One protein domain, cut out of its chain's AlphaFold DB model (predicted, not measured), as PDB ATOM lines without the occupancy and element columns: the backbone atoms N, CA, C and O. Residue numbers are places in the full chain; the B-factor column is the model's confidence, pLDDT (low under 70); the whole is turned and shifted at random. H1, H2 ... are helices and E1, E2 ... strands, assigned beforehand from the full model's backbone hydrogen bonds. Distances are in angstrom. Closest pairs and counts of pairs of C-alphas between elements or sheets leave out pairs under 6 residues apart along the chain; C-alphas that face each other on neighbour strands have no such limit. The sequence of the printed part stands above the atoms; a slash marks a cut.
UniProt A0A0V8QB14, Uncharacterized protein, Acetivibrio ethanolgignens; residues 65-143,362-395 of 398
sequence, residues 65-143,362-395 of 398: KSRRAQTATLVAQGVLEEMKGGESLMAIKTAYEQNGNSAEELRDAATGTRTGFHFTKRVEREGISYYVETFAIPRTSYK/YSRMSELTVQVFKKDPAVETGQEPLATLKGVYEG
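This is residues 65 to 143 and 362 to 395 of the 398 residues of an uncharacterized protein of Acetivibrio ethanolgignens (UniProt A0A0V8QB14). A twisted sheet of five strands curls round one long helix, H1, and the shorter H2 covers the same face near E1 and E2, making two layers with no named helix on the other face. The 113 printed residues hold, in chain order, H1, H2, E1, E2, E3, E4 and E5; the sheet's order is E1 - E2 - E3 - E4 - E5, all antiparallel. The class is mixed, helices and strands, and the whole is compact, with a radius of gyration of the C-alphas of 14.2 A and spans of 44 by 30 by 26 A.

H1, residues 65 to 84, is on the sheet; its closest C-alphas to E5, residues 387 to 394, are Lys 84 and Tyr 393, 5.3 A. H2, residues 89 to 98, is on the same face, at a height over the sheet of 8.3 A. H1 and H2 are close but not clearly touching, their closest C-alphas, Met 83 and Ile 92, 7.0 A apart. In both helices every O i to N i+4 pair is within hydrogen-bond range. E1, residues 102 to 107, E2, residues 114 to 125, and E3, residues 128 to 138, form a meander, each strand the antiparallel neighbour of the one before. Within hydrogen-bond range are N 104 and O 118 of the hairpin E1 and E2, 2.8 A, and N 119 and O 134 of the hairpin E2 and E3, 2.8 A. E4, residues 365 to 373, pairs with E3 through N 133 and O 371, 2.9 A, and in a hairpin with E5 through N 368 and O 391, 2.8 A.

H1 begins at C-alpha 65 (123.697, 138.085, 146.330) and measures 28.4 A, H2 14.1 A. E1 measures 16.0 A, E2 33.1 A, E3 31.5 A, E4 25.3 A and E5 22.3 A, ending at C-alpha 394 (120.166, 138.451, 179.356).

The C-alphas farthest apart, Arg 67 and Thr 111, are 44.0 A apart. Residues 144 to 361 are not printed, and C-alphas 143 and 362 are 8.3 A apart across the cut. The link E4 to E5 is long, 13 residues. The mean pLDDT of the printed part is 75.6, with 34 residues under 70, among them 138 to 143 and 362 to 366.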
ATOM      1  N   LYS A  65     123.158 137.265 145.230       75.88
ATOM      2  CA  LYS A  65     123.697 138.085 146.330       75.88
ATOM      3  C   LYS A  65     122.627 138.368 147.385       75.88
ATOM      4  O   LYS A  65     122.875 138.139 148.564       75.88
ATOM      5  N   SER A  66     121.434 138.779 146.959       76.94
ATOM      6  CA  SER A  66     120.298 139.047 147.846       76.94
ATOM      7  C   SER A  66     119.889 137.799 148.630       76.94
ATOM      8  O   SER A  66     119.803 137.845 149.857       76.94
ATOM      9  N   ARG A  67     119.763 136.648 147.954       81.75
ATOM     10  CA  ARG A  67     119.488 135.365 148.612       81.75
ATOM     11  C   ARG A  67     120.559 135.020 149.648       81.75
ATOM     12  O   ARG A  67     120.222 134.664 150.768       81.75
ATOM     13  N   ARG A  68     121.846 135.176 149.314       80.81
ATOM     14  CA  ARG A  68     122.950 134.918 150.258       80.81
ATOM     15  C   ARG A  68     122.895 135.823 151.489       80.81
ATOM     16  O   ARG A  68     123.164 135.329 152.579       80.81
ATOM     17  N   ALA A  69     122.548 137.100 151.331       80.06
ATOM     18  CA  ALA A  69     122.412 138.042 152.443       80.06
ATOM     19  C   ALA A  69     121.216 137.699 153.350       80.06
ATOM     20  O   ALA A  69     121.337 137.728 154.575       80.06
ATOM     21  N   GLN A  70     120.081 137.299 152.768       84.12
ATOM     22  CA  GLN A  70     118.922 136.824 153.533       84.12
ATOM     23  C   GLN A  70     119.258 135.556 154.324       84.12
ATOM     24  O   GLN A  70     119.026 135.505 155.531       84.12
ATOM     25  N   THR A  71     119.882 134.565 153.681       86.31
ATOM     26  CA  THR A  71     120.331 133.341 154.356       86.31
ATOM     27  C   THR A  71     121.333 133.653 155.469       86.31
ATOM     28  O   THR A  71     121.194 133.120 156.568       86.31
ATOM     29  N   ALA A  72     122.292 134.555 155.234       80.56
ATOM     30  CA  ALA A  72     123.249 134.996 156.251       80.56
ATOM     31  C   ALA A  72     122.561 135.694 157.437       80.56
ATOM     32  O   ALA A  72     122.918 135.438 158.583       80.56
ATOM     33  N   THR A  73     121.530 136.503 157.190       84.81
ATOM     34  CA  THR A  73     120.740 137.148 158.252       84.81
ATOM     35  C   THR A  73     119.992 136.120 159.096       84.81
ATOM     36  O   THR A  73     120.016 136.193 160.321       84.81
ATOM     37  N   LEU A  74     119.380 135.118 158.462       86.50
ATOM     38  CA  LEU A  74     118.705 134.036 159.179       86.50
ATOM     39  C   LEU A  74     119.693 133.166 159.974       86.50
ATOM     40  O   LEU A  74     119.320 132.605 161.001       86.50
ATOM     41  N   VAL A  75     120.930 132.995 159.491       89.25
ATOM     42  CA  VAL A  75     122.004 132.346 160.264       89.25
ATOM     43  C   VAL A  75     122.363 133.210 161.470       89.25
ATOM     44  O   VAL A  75     122.393 132.694 162.582       89.25
ATOM     45  N   ALA A  76     122.555 134.520 161.282       84.25
ATOM     46  CA  ALA A  76     122.858 135.444 162.372       84.25
ATOM     47  C   ALA A  76     121.766 135.448 163.453       84.25
ATOM     48  O   ALA A  76     122.085 135.429 164.636       84.25
ATOM     49  N   GLN A  77     120.489 135.423 163.055       85.50
ATOM     50  CA  GLN A  77     119.350 135.330 163.974       85.50
ATOM     51  C   GLN A  77     119.352 134.019 164.761       85.50
ATOM     52  O   GLN A  77     119.248 134.062 165.981       85.50
ATOM     53  N   GLY A  78     119.540 132.876 164.093       87.12
ATOM     54  CA  GLY A  78     119.586 131.580 164.777       87.12
ATOM     55  C   GLY A  78     120.739 131.486 165.778       87.12
ATOM     56  O   GLY A  78     120.548 131.015 166.894       87.12
ATOM     57  N   VAL A  79     121.921 132.005 165.422       89.38
ATOM     58  CA  VAL A  79     123.051 132.078 166.360       89.38
ATOM     59  C   VAL A  79     122.748 133.039 167.506       89.38
ATOM     60  O   VAL A  79     123.021 132.711 168.652       89.38
ATOM     61  N   LEU A  80     122.143 134.197 167.240       82.88
ATOM     62  CA  LEU A  80     121.757 135.133 168.294       82.88
ATOM     63  C   LEU A  80     120.760 134.505 169.285       82.88
ATOM     64  O   LEU A  80     120.885 134.723 170.485       82.88
ATOM     65  N   GLU A  81     119.782 133.742 168.800       80.44
ATOM     66  CA  GLU A  81     118.803 133.031 169.633       80.44
ATOM     67  C   GLU A  81     119.448 131.922 170.466       80.44
ATOM     68  O   GLU A  81     119.180 131.828 171.661       80.44
ATOM     69  N   GLU A  82     120.355 131.141 169.878       85.31
ATOM     70  CA  GLU A  82     121.143 130.136 170.601       85.31
ATOM     71  C   GLU A  82     121.955 130.772 171.734       85.31
ATOM     72  O   GLU A  82     121.937 130.285 172.863       85.31
ATOM     73  N   MET A  83     122.597 131.909 171.457       80.62
ATOM     74  CA  MET A  83     123.336 132.661 172.469       80.62
ATOM     75  C   MET A  83     122.411 133.205 173.563       80.62
ATOM     76  O   MET A  83     122.824 133.266 174.712       80.62
ATOM     77  N   LYS A  84     121.167 133.585 173.245       71.44
ATOM     78  CA  LYS A  84     120.169 134.042 174.230       71.44
ATOM     79  C   LYS A  84     119.593 132.920 175.093       71.44
ATOM     80  O   LYS A  84     119.171 133.198 176.206       71.44
ATOM     81  N   GLY A  85     119.567 131.685 174.598       65.44
ATOM     82  CA  GLY A  85     118.983 130.546 175.310       65.44
ATOM     83  C   GLY A  85     119.860 129.945 176.414       65.44
ATOM     84  O   GLY A  85     119.399 129.054 177.119       65.44
ATOM     85  N   GLY A  86     121.118 130.372 176.562       60.31
ATOM     86  CA  GLY A  86     122.028 129.805 177.562       60.31
ATOM     87  C   GLY A  86     121.900 130.441 178.949       60.31
ATOM     88  O   GLY A  86     121.703 131.647 179.071       60.31
ATOM     89  N   GLU A  87     122.102 129.641 179.999       56.22
ATOM     90  CA  GLU A  87     122.033 130.073 181.408       56.22
ATOM     91  C   GLU A  87     123.089 131.131 181.773       56.22
ATOM     92  O   GLU A  87     122.834 132.036 182.564       56.22
ATOM     93  N   SER A  88     124.285 131.027 181.185       59.97
ATOM     94  CA  SER A  88     125.359 132.016 181.315       59.97
ATOM     95  C   SER A  88     126.278 131.995 180.089       59.97
ATOM     96  O   SER A  88     126.440 130.959 179.442       59.97
ATOM     97  N   LEU A  89     126.974 133.103 179.805       67.12
ATOM     98  CA  LEU A  89     127.994 133.144 178.740       67.12
ATOM     99  C   LEU A  89     129.155 132.164 178.966       67.12
ATOM    100  O   LEU A  89     129.750 131.694 177.999       67.12
ATOM    101  N   MET A  90     129.452 131.811 180.222       68.56
ATOM    102  CA  MET A  90     130.456 130.794 180.539       68.56
ATOM    103  C   MET A  90     129.958 129.385 180.192       68.56
ATOM    104  O   MET A  90     130.689 128.614 179.578       68.56
ATOM    105  N   ALA A  91     128.701 129.069 180.514       67.88
ATOM    106  CA  ALA A  91     128.083 127.809 180.107       67.88
ATOM    107  C   ALA A  91     128.021 127.692 178.575       67.88
ATOM    108  O   ALA A  91     128.350 126.644 178.020       67.88
ATOM    109  N   ILE A  92     127.695 128.793 177.887       75.25
ATOM    110  CA  ILE A  92     127.719 128.864 176.422       75.25
ATOM    111  C   ILE A  92     129.133 128.616 175.884       75.25
ATOM    112  O   ILE A  92     129.288 127.832 174.952       75.25
ATOM    113  N   LYS A  93     130.175 129.205 176.491       81.31
ATOM    114  CA  LYS A  93     131.579 128.933 176.137       81.31
ATOM    115  C   LYS A  93     131.911 127.451 176.245       81.31
ATOM    116  O   LYS A  93     132.397 126.872 175.276       81.31
ATOM    117  N   THR A  94     131.617 126.832 177.385       78.88
ATOM    118  CA  THR A  94     131.895 125.408 177.595       78.88
ATOM    119  C   THR A  94     131.147 124.536 176.585       78.88
ATOM    120  O   THR A  94     131.743 123.625 176.014       78.88
ATOM    121  N   ALA A  95     129.876 124.833 176.308       80.31
ATOM    122  CA  ALA A  95     129.091 124.110 175.308       80.31
ATOM    123  C   ALA A  95     129.645 124.296 173.883       80.31
ATOM    124  O   ALA A  95     129.705 123.338 173.112       80.31
ATOM    125  N   TYR A  96     130.091 125.505 173.527       86.69
ATOM    126  CA  TYR A  96     130.727 125.782 172.237       86.69
ATOM    127  C   TYR A  96     131.996 124.944 172.049       86.69
ATOM    128  O   TYR A  96     132.131 124.276 171.023       86.69
ATOM    129  N   GLU A  97     132.876 124.925 173.050       87.81
ATOM    130  CA  GLU A  97     134.127 124.157 173.017       87.81
ATOM    131  C   GLU A  97     133.873 122.644 172.973       87.81
ATOM    132  O   GLU A  97     134.520 121.931 172.206       87.81
ATOM    133  N   GLN A  98     132.887 122.140 173.726       86.31
ATOM    134  CA  GLN A  98     132.485 120.727 173.680       86.31
ATOM    135  C   GLN A  98     131.958 120.306 172.304       86.31
ATOM    136  O   GLN A  98     132.191 119.179 171.870       86.31
ATOM    137  N   ASN A  99     131.298 121.220 171.593       84.44
ATOM    138  CA  ASN A  99     130.826 121.005 170.229       84.44
ATOM    139  C   ASN A  99     131.931 121.179 169.166       84.44
ATOM    140  O   ASN A  99     131.633 121.172 167.972       84.44
ATOM    141  N   GLY A 100     133.197 121.343 169.571       84.12
ATOM    142  CA  GLY A 100     134.333 121.513 168.663       84.12
ATOM    143  C   GLY A 100     134.421 122.897 168.013       84.12
ATOM    144  O   GLY A 100     135.154 123.063 167.038       84.12
ATOM    145  N   ASN A 101     133.682 123.882 168.529       90.00
ATOM    146  CA  ASN A 101     133.779 125.282 168.114       90.00
ATOM    147  C   ASN A 101     134.836 126.015 168.954       90.00
ATOM    148  O   ASN A 101     135.223 125.545 170.022       90.00
ATOM    149  N   SER A 102     135.299 127.177 168.487       88.00
ATOM    150  CA  SER A 102     136.278 127.976 169.230       88.00
ATOM    151  C   SER A 102     135.588 129.101 170.000       88.00
ATOM    152  O   SER A 102     134.671 129.758 169.501       88.00
ATOM    153  N   ALA A 103     136.012 129.302 171.244       88.38
ATOM    154  CA  ALA A 103     135.519 130.358 172.108       88.38
ATOM    155  C   ALA A 103     136.662 130.910 172.965       88.38
ATOM    156  O   ALA A 103     137.278 130.196 173.753       88.38
ATOM    157  N   GLU A 104     136.925 132.202 172.833       86.62
ATOM    158  CA  GLU A 104     138.056 132.884 173.451       86.62
ATOM    159  C   GLU A 104     137.579 133.969 174.416       86.62
ATOM    160  O   GLU A 104     136.558 134.630 174.204       86.62
ATOM    161  N   GLU A 105     138.330 134.172 175.496       82.31
ATOM    162  CA  GLU A 105     138.114 135.310 176.383       82.31
ATOM    163  C   GLU A 105     138.828 136.541 175.828       82.31
ATOM    164  O   GLU A 105     140.046 136.541 175.648       82.31
ATOM    165  N   LEU A 106     138.081 137.622 175.628       79.25
ATOM    166  CA  LEU A 106     138.660 138.918 175.303       79.25
ATOM    167  C   LEU A 106     139.232 139.529 176.579       79.25
ATOM    168  O   LEU A 106     138.583 139.502 177.630       79.25
ATOM    169  N   ARG A 107     140.451 140.067 176.503       78.19
ATOM    170  CA  ARG A 107     141.154 140.673 177.639       78.19
ATOM    171  C   ARG A 107     141.735 142.024 177.256       78.19
ATOM    172  O   ARG A 107     142.225 142.209 176.146       78.19
ATOM    173  N   ASP A 108     141.687 142.958 178.194       69.56
ATOM    174  CA  ASP A 108     142.369 144.240 178.093       69.56
ATOM    175  C   ASP A 108     143.888 144.027 178.180       69.56
ATOM    176  O   ASP A 108     144.385 143.378 179.103       69.56
ATOM    177  N   ALA A 109     144.630 144.563 177.213       71.06
ATOM    178  CA  ALA A 109     146.063 144.314 177.079       71.06
ATOM    179  C   ALA A 109     146.911 144.977 178.179       71.06
ATOM    180  O   ALA A 109     148.006 144.500 178.471       71.06
ATOM    181  N   ALA A 110     146.428 146.067 178.786       64.81
ATOM    182  CA  ALA A 110     147.168 146.818 179.800       64.81
ATOM    183  C   ALA A 110     146.937 146.264 181.213       64.81
ATOM    184  O   ALA A 110     147.845 146.258 182.040       64.81
ATOM    185  N   THR A 111     145.719 145.801 181.489       57.53
ATOM    186  CA  THR A 111     145.288 145.369 182.826       57.53
ATOM    187  C   THR A 111     145.127 143.855 182.956       57.53
ATOM    188  O   THR A 111     145.006 143.352 184.070       57.53
ATOM    189  N   GLY A 112     145.095 143.110 181.845       62.22
ATOM    190  CA  GLY A 112     144.829 141.665 181.820       62.22
ATOM    191  C   GLY A 112     143.383 141.286 182.171       62.22
ATOM    192  O   GLY A 112     143.041 140.098 182.228       62.22
ATOM    193  N   THR A 113     142.532 142.287 182.408       58.75
ATOM    194  CA  THR A 113     141.138 142.127 182.827       58.75
ATOM    195  C   THR A 113     140.309 141.577 181.675       58.75
ATOM    196  O   THR A 113     140.428 142.052 180.549       58.75
ATOM    197  N   ARG A 114     139.436 140.598 181.936       66.31
ATOM    198  CA  ARG A 114     138.487 140.105 180.927       66.31
ATOM    199  C   ARG A 114     137.565 141.248 180.489       66.31
ATOM    200  O   ARG A 114     137.048 141.978 181.328       66.31
ATOM    201  N   THR A 115     137.357 141.410 179.193       68.50
ATOM    202  CA  THR A 115     136.504 142.442 178.583       68.50
ATOM    203  C   THR A 115     135.350 141.849 177.784       68.50
ATOM    204  O   THR A 115     134.482 142.595 177.353       68.50
ATOM    205  N   GLY A 116     135.290 140.525 177.626       73.81
ATOM    206  CA  GLY A 116     134.176 139.835 176.982       73.81
ATOM    207  C   GLY A 116     134.550 138.452 176.474       73.81
ATOM    208  O   GLY A 116     135.531 137.861 176.929       73.81
ATOM    209  N   PHE A 117     133.767 137.957 175.522       82.94
ATOM    210  CA  PHE A 117     133.993 136.681 174.851       82.94
ATOM    211  C   PHE A 117     133.894 136.839 173.336       82.94
ATOM    212  O   PHE A 117     133.100 137.639 172.833       82.94
ATOM    213  N   HIS A 118     134.679 136.041 172.626       90.00
ATOM    214  CA  HIS A 118     134.642 135.902 171.182       90.00
ATOM    215  C   HIS A 118     134.365 134.440 170.833       90.00
ATOM    216  O   HIS A 118     135.153 133.560 171.162       90.00
ATOM    217  N   PHE A 119     133.233 134.175 170.190       90.19
ATOM    218  CA  PHE A 119     132.825 132.838 169.775       90.19
ATOM    219  C   PHE A 119     132.916 132.720 168.263       90.19
ATOM    220  O   PHE A 119     132.441 133.598 167.542       90.19
ATOM    221  N   THR A 120     133.454 131.606 167.786       91.00
ATOM    222  CA  THR A 120     133.588 131.318 166.362       91.00
ATOM    223  C   THR A 120     133.049 129.932 166.053       91.00
ATOM    224  O   THR A 120     133.355 128.951 166.732       91.00
ATOM    225  N   LYS A 121     132.206 129.840 165.022       91.75
ATOM    226  CA  LYS A 121     131.686 128.554 164.549       91.75
ATOM    227  C   LYS A 121     131.412 128.539 163.058       91.75
ATOM    228  O   LYS A 121     131.275 129.581 162.414       91.75
ATOM    229  N   ARG A 122     131.272 127.329 162.519       90.50
ATOM    230  CA  ARG A 122     130.802 127.108 161.149       90.50
ATOM    231  C   ARG A 122     129.355 126.651 161.158       90.50
ATOM    232  O   ARG A 122     128.989 125.751 161.905       90.50
ATOM    233  N   VAL A 123     128.542 127.273 160.310       89.38
ATOM    234  CA  VAL A 123     127.130 126.920 160.141       89.38
ATOM    235  C   VAL A 123     126.882 126.606 158.678       89.38
ATOM    236  O   VAL A 123     127.108 127.449 157.813       89.38
ATOM    237  N   GLU A 124     126.407 125.399 158.394       88.38
ATOM    238  CA  GLU A 124     126.012 125.010 157.046       88.38
ATOM    239  C   GLU A 124     124.519 125.269 156.833       88.38
ATOM    240  O   GLU A 124     123.675 124.846 157.626       88.38
ATOM    241  N   ARG A 125     124.177 125.976 155.754       83.38
ATOM    242  CA  ARG A 125     122.787 126.212 155.359       83.38
ATOM    243  C   ARG A 125     122.673 126.221 153.844       83.38
ATOM    244  O   ARG A 125     123.439 126.897 153.168       83.38
ATOM    245  N   GLU A 126     121.720 125.458 153.314       81.88
ATOM    246  CA  GLU A 126     121.513 125.299 151.862       81.88
ATOM    247  C   GLU A 126     122.784 124.857 151.094       81.88
ATOM    248  O   GLU A 126     123.004 125.279 149.959       81.88
ATOM    249  N   GLY A 127     123.641 124.029 151.710       79.56
ATOM    250  CA  GLY A 127     124.898 123.548 151.110       79.56
ATOM    251  C   GLY A 127     126.017 124.596 151.040       79.56
ATOM    252  O   GLY A 127     127.021 124.389 150.360       79.56
ATOM    253  N   ILE A 128     125.848 125.740 151.712       81.12
ATOM    254  CA  ILE A 128     126.873 126.773 151.866       81.12
ATOM    255  C   ILE A 128     127.298 126.806 153.335       81.12
ATOM    256  O   ILE A 128     126.474 127.015 154.225       81.12
ATOM    257  N   SER A 129     128.597 126.627 153.584       86.56
ATOM    258  CA  SER A 129     129.191 126.838 154.904       86.56
ATOM    259  C   SER A 129     129.452 128.326 155.120       86.56
ATOM    260  O   SER A 129     130.151 128.958 154.329       86.56
ATOM    261  N   TYR A 130     128.936 128.861 156.218       89.25
ATOM    262  CA  TYR A 130     129.192 130.213 156.699       89.25
ATOM    263  C   TYR A 130     130.133 130.174 157.894       89.25
ATOM    264  O   TYR A 130     130.074 129.253 158.711       89.25
ATOM    265  N   TYR A 131     130.986 131.185 157.995       90.81
ATOM    266  CA  TYR A 131     131.805 131.431 159.171       90.81
ATOM    267  C   TYR A 131     131.126 132.505 160.014       90.81
ATOM    268  O   TYR A 131     130.742 133.546 159.482       90.81
ATOM    269  N   VAL A 132     130.916 132.237 161.297       91.62
ATOM    270  CA  VAL A 132     130.188 133.141 162.187       91.62
ATOM    271  C   VAL A 132     131.091 133.539 163.337       91.62
ATOM    272  O   VAL A 132     131.561 132.670 164.070       91.62
ATOM    273  N   GLU A 133     131.273 134.844 163.506       92.44
ATOM    274  CA  GLU A 133     131.924 135.439 164.669       92.44
ATOM    275  C   GLU A 133     130.863 136.086 165.550       92.44
ATOM    276  O   GLU A 133     129.951 136.761 165.072       92.44
ATOM    277  N   THR A 134     130.944 135.853 166.853       89.56
ATOM    278  CA  THR A 134     130.051 136.471 167.829       89.56
ATOM    279  C   THR A 134     130.869 137.098 168.935       89.56
ATOM    280  O   THR A 134     131.588 136.413 169.659       89.56
ATOM    281  N   PHE A 135     130.720 138.405 169.093       87.25
ATOM    282  CA  PHE A 135     131.325 139.162 170.175       87.25
ATOM    283  C   PHE A 135     130.277 139.382 171.253       87.25
ATOM    284  O   PHE A 135     129.235 139.982 170.989       87.25
ATOM    285  N   ALA A 136     130.553 138.897 172.459       78.00
ATOM    286  CA  ALA A 136     129.757 139.178 173.641       78.00
ATOM    287  C   ALA A 136     130.548 140.132 174.531       78.00
ATOM    288  O   ALA A 136     131.441 139.716 175.275       78.00
ATOM    289  N   ILE A 137     130.232 141.420 174.424       74.69
ATOM    290  CA  ILE A 137     130.870 142.464 175.221       74.69
ATOM    291  C   ILE A 137     129.912 142.798 176.370       74.69
ATOM    292  O   ILE A 137     128.797 143.268 176.117       74.69
ATOM    293  N   PRO A 138     130.294 142.542 177.631       59.34
ATOM    294  CA  PRO A 138     129.507 142.928 178.784       59.34
ATOM    295  C   PRO A 138     129.293 144.432 178.761       59.34
ATOM    296  O   PRO A 138     130.230 145.202 178.526       59.34
ATOM    297  N   ARG A 139     128.074 144.868 179.074       54.31
ATOM    298  CA  ARG A 139     127.885 146.276 179.419       54.31
ATOM    299  C   ARG A 139     128.671 146.539 180.702       54.31
ATOM    300  O   ARG A 139     128.436 145.909 181.727       54.31
ATOM    301  N   THR A 140     129.634 147.449 180.633       42.03
ATOM    302  CA  THR A 140     130.671 147.682 181.652       42.03
ATOM    303  C   THR A 140     130.180 148.344 182.940       42.03
ATOM    304  O   THR A 140     130.990 148.712 183.787       42.03
ATOM    305  N   SER A 141     128.872 148.442 183.160       38.97
ATOM    306  CA  SER A 141     128.340 148.774 184.477       38.97
ATOM    307  C   SER A 141     127.830 147.511 185.146       38.97
ATOM    308  O   SER A 141     127.029 146.782 184.571       38.97
ATOM    309  N   TYR A 142     128.291 147.335 186.380       31.66
ATOM    310  CA  TYR A 142     128.136 146.221 187.310       31.66
ATOM    311  C   TYR A 142     129.353 145.309 187.406       31.66
ATOM    312  O   TYR A 142     130.160 145.120 186.497       31.66
ATOM    313  N   LYS A 143     129.550 144.827 188.620       30.77
ATOM    314  CA  LYS A 143     130.757 144.185 189.102       30.77
ATOM    315  C   LYS A 143     130.178 143.445 190.313       30.77
ATOM    316  O   LYS A 143     129.721 144.051 191.262       30.77
ATOM    317  N   TYR A 362     130.138 139.504 183.996       41.41
ATOM    318  CA  TYR A 362     130.378 139.033 182.630       41.41
ATOM    319  C   TYR A 362     129.292 138.088 182.095       41.41
ATOM    320  O   TYR A 362     129.357 137.708 180.932       41.41
ATOM    321  N   SER A 363     128.339 137.677 182.932       41.28
ATOM    322  CA  SER A 363     127.392 136.590 182.663       41.28
ATOM    323  C   SER A 363     125.918 137.002 182.682       41.28
ATOM    324  O   SER A 363     125.085 136.158 182.379       41.28
ATOM    325  N   ARG A 364     125.575 138.258 183.017       47.31
ATOM    326  CA  ARG A 364     124.170 138.678 183.194       47.31
ATOM    327  C   ARG A 364     123.611 139.476 182.027       47.31
ATOM    328  O   ARG A 364     122.515 139.164 181.585       47.31
ATOM    329  N   MET A 365     124.344 140.463 181.508       47.78
ATOM    330  CA  MET A 365     123.932 141.189 180.305       47.78
ATOM    331  C   MET A 365     125.113 141.566 179.413       47.78
ATOM    332  O   MET A 365     126.032 142.261 179.853       47.78
ATOM    333  N   SER A 366     125.053 141.168 178.143       63.38
ATOM    334  CA  SER A 366     126.082 141.492 177.148       63.38
ATOM    335  C   SER A 366     125.456 141.995 175.860       63.38
ATOM    336  O   SER A 366     124.445 141.463 175.403       63.38
ATOM    337  N   GLU A 367     126.074 143.003 175.246       71.50
ATOM    338  CA  GLU A 367     125.785 143.317 173.851       71.50
ATOM    339  C   GLU A 367     126.399 142.205 172.997       71.50
ATOM    340  O   GLU A 367     127.605 141.950 173.039       71.50
ATOM    341  N   LEU A 368     125.538 141.516 172.257       78.94
ATOM    342  CA  LEU A 368     125.919 140.520 171.277       78.94
ATOM    343  C   LEU A 368     126.028 141.200 169.921       78.94
ATOM    344  O   LEU A 368     125.068 141.802 169.441       78.94
ATOM    345  N   THR A 369     127.181 141.061 169.282       85.75
ATOM    346  CA  THR A 369     127.365 141.397 167.870       85.75
ATOM    347  C   THR A 369     127.693 140.117 167.119       85.75
ATOM    348  O   THR A 369     128.762 139.548 167.318       85.75
ATOM    349  N   VAL A 370     126.770 139.663 166.272       88.62
ATOM    350  CA  VAL A 370     126.931 138.480 165.422       88.62
ATOM    351  C   VAL A 370     127.265 138.941 164.012       88.62
ATOM    352  O   VAL A 370     126.515 139.719 163.418       88.62
ATOM    353  N   GLN A 371     128.373 138.454 163.471       90.69
ATOM    354  CA  GLN A 371     128.843 138.744 162.123       90.69
ATOM    355  C   GLN A 371     128.951 137.446 161.331       90.69
ATOM    356  O   GLN A 371     129.491 136.450 161.812       90.69
ATOM    357  N   VAL A 372     128.411 137.448 160.113       89.62
ATOM    358  CA  VAL A 372     128.384 136.266 159.248       89.62
ATOM    359  C   VAL A 372     129.207 136.522 157.999       89.62
ATOM    360  O   VAL A 372     128.913 137.422 157.213       89.62
ATOM    361  N   PHE A 373     130.201 135.673 157.778       88.50
ATOM    362  CA  PHE A 373     131.119 135.722 156.654       88.50
ATOM    363  C   PHE A 373     130.961 134.491 155.764       88.50
ATOM    364  O   PHE A 373     130.526 133.415 156.184       88.50
ATOM    365  N   LYS A 374     131.338 134.638 154.493       83.81
ATOM    366  CA  LYS A 374     131.372 133.510 153.548       83.81
ATOM    367  C   LYS A 374     132.535 132.554 153.839       83.81
ATOM    368  O   LYS A 374     132.457 131.373 153.525       83.81
ATOM    369  N   LYS A 375     133.633 133.092 154.358       81.62
ATOM    370  CA  LYS A 375     134.869 132.386 154.683       81.62
ATOM    371  C   LYS A 375     135.460 133.006 155.941       81.62
ATOM    372  O   LYS A 375     135.008 134.059 156.374       81.62
ATOM    373  N   ASP A 376     136.447 132.327 156.498       78.00
ATOM    374  CA  ASP A 376     137.187 132.794 157.660       78.00
ATOM    375  C   ASP A 376     137.922 134.121 157.347       78.00
ATOM    376  O   ASP A 376     138.766 134.139 156.439       78.00
ATOM    377  N   PRO A 377     137.612 135.221 158.056       68.44
ATOM    378  CA  PRO A 377     138.234 136.524 157.835       68.44
ATOM    379  C   PRO A 377     139.730 136.548 158.196       68.44
ATOM    380  O   PRO A 377     140.450 137.420 157.709       68.44
ATOM    381  N   ALA A 378     140.233 135.581 158.975       67.75
ATOM    382  CA  ALA A 378     141.668 135.429 159.230       67.75
ATOM    383  C   ALA A 378     142.435 134.898 158.003       67.75
ATOM    384  O   ALA A 378     143.643 135.105 157.882       67.75
ATOM    385  N   VAL A 379     141.740 134.224 157.079       70.12
ATOM    386  CA  VAL A 379     142.316 133.659 155.848       70.12
ATOM    387  C   VAL A 379     142.218 134.642 154.676       70.12
ATOM    388  O   VAL A 379     143.086 134.645 153.804       70.12
ATOM    389  N   GLU A 380     141.183 135.482 154.646       70.06
ATOM    390  CA  GLU A 380     140.935 136.458 153.578       70.06
ATOM    391  C   GLU A 380     140.688 137.847 154.196       70.06
ATOM    392  O   GLU A 380     139.563 138.236 154.513       70.06
ATOM    393  N   THR A 381     141.776 138.591 154.414       60.09
ATOM    394  CA  THR A 381     141.762 139.902 155.075       60.09
ATOM    395  C   THR A 381     140.994 140.952 154.269       60.09
ATOM    396  O   THR A 381     141.140 141.062 153.053       60.09
ATOM    397  N   GLY A 382     140.193 141.771 154.961       63.91
ATOM    398  CA  GLY A 382     139.419 142.869 154.360       63.91
ATOM    399  C   GLY A 382     138.025 142.482 153.853       63.91
ATOM    400  O   GLY A 382     137.386 143.278 153.168       63.91
ATOM    401  N   GLN A 383     137.542 141.280 154.171       73.62
ATOM    402  CA  GLN A 383     136.198 140.851 153.801       73.62
ATOM    403  C   GLN A 383     135.128 141.525 154.680       73.62
ATOM    404  O   GLN A 383     135.156 141.414 155.903       73.62
ATOM    405  N   GLU A 384     134.144 142.181 154.058       80.38
ATOM    406  CA  GLU A 384     132.973 142.693 154.776       80.38
ATOM    407  C   GLU A 384     131.996 141.559 155.148       80.38
ATOM    408  O   GLU A 384     131.817 140.606 154.371       80.38
ATOM    409  N   PRO A 385     131.335 141.643 156.318       84.44
ATOM    410  CA  PRO A 385     130.330 140.668 156.716       84.44
ATOM    411  C   PRO A 385     129.122 140.716 155.773       84.44
ATOM    412  O   PRO A 385     128.635 141.779 155.393       84.44
ATOM    413  N   LEU A 386     128.592 139.542 155.424       83.94
ATOM    414  CA  LEU A 386     127.357 139.411 154.642       83.94
ATOM    415  C   LEU A 386     126.125 139.865 155.436       83.94
ATOM    416  O   LEU A 386     125.122 140.257 154.843       83.94
ATOM    417  N   ALA A 387     126.196 139.755 156.763       84.44
ATOM    418  CA  ALA A 387     125.196 140.247 157.695       84.44
ATOM    419  C   ALA A 387     125.852 140.546 159.048       84.44
ATOM    420  O   ALA A 387     126.680 139.765 159.524       84.44
ATOM    421  N   THR A 388     125.420 141.638 159.676       86.06
ATOM    422  CA  THR A 388     125.757 141.986 161.059       86.06
ATOM    423  C   THR A 388     124.464 142.197 161.823       86.06
ATOM    424  O   THR A 388     123.632 143.013 161.423       86.06
ATOM    425  N   LEU A 389     124.298 141.477 162.926       78.38
ATOM    426  CA  LEU A 389     123.140 141.598 163.798       78.38
ATOM    427  C   LEU A 389     123.599 141.949 165.209       78.38
ATOM    428  O   LEU A 389     124.551 141.368 165.729       78.38
ATOM    429  N   LYS A 390     122.898 142.898 165.826       79.69
ATOM    430  CA  LYS A 390     123.099 143.269 167.222       79.69
ATOM    431  C   LYS A 390     121.935 142.784 168.067       79.69
ATOM    432  O   LYS A 390     120.784 142.835 167.635       79.69
ATOM    433  N   GLY A 391     122.233 142.350 169.279       68.50
ATOM    434  CA  GLY A 391     121.234 141.972 170.264       68.50
ATOM    435  C   GLY A 391     121.769 142.116 171.678       68.50
ATOM    436  O   GLY A 391     122.927 142.464 171.888       68.50
ATOM    437  N   VAL A 392     120.909 141.841 172.649       68.56
ATOM    438  CA  VAL A 392     121.277 141.806 174.064       68.56
ATOM    439  C   VAL A 392     121.088 140.378 174.552       68.56
ATOM    440  O   VAL A 392     120.053 139.767 174.291       68.56
ATOM    441  N   TYR A 393     122.121 139.839 175.185       61.25
ATOM    442  CA  TYR A 393     122.045 138.634 175.995       61.25
ATOM    443  C   TYR A 393     121.590 139.021 177.400       61.25
ATOM    444  O   TYR A 393     122.165 139.957 177.950       61.25
ATOM    445  N   GLU A 394     120.622 138.305 177.969       58.00
ATOM    446  CA  GLU A 394     120.166 138.451 179.356       58.00
ATOM    447  C   GLU A 394     120.174 137.054 179.997       58.00
ATOM    448  O   GLU A 394     119.345 136.210 179.669       58.00
ATOM    449  N   GLY A 395     121.168 136.765 180.838       46.25
ATOM    450  CA  GLY A 395     121.336 135.451 181.463       46.25
ATOM    451  C   GLY A 395     120.383 135.255 182.644       46.25
ATOM    452  O   GLY A 395     120.321 136.112 183.527       46.25
TER     453      GLY A 395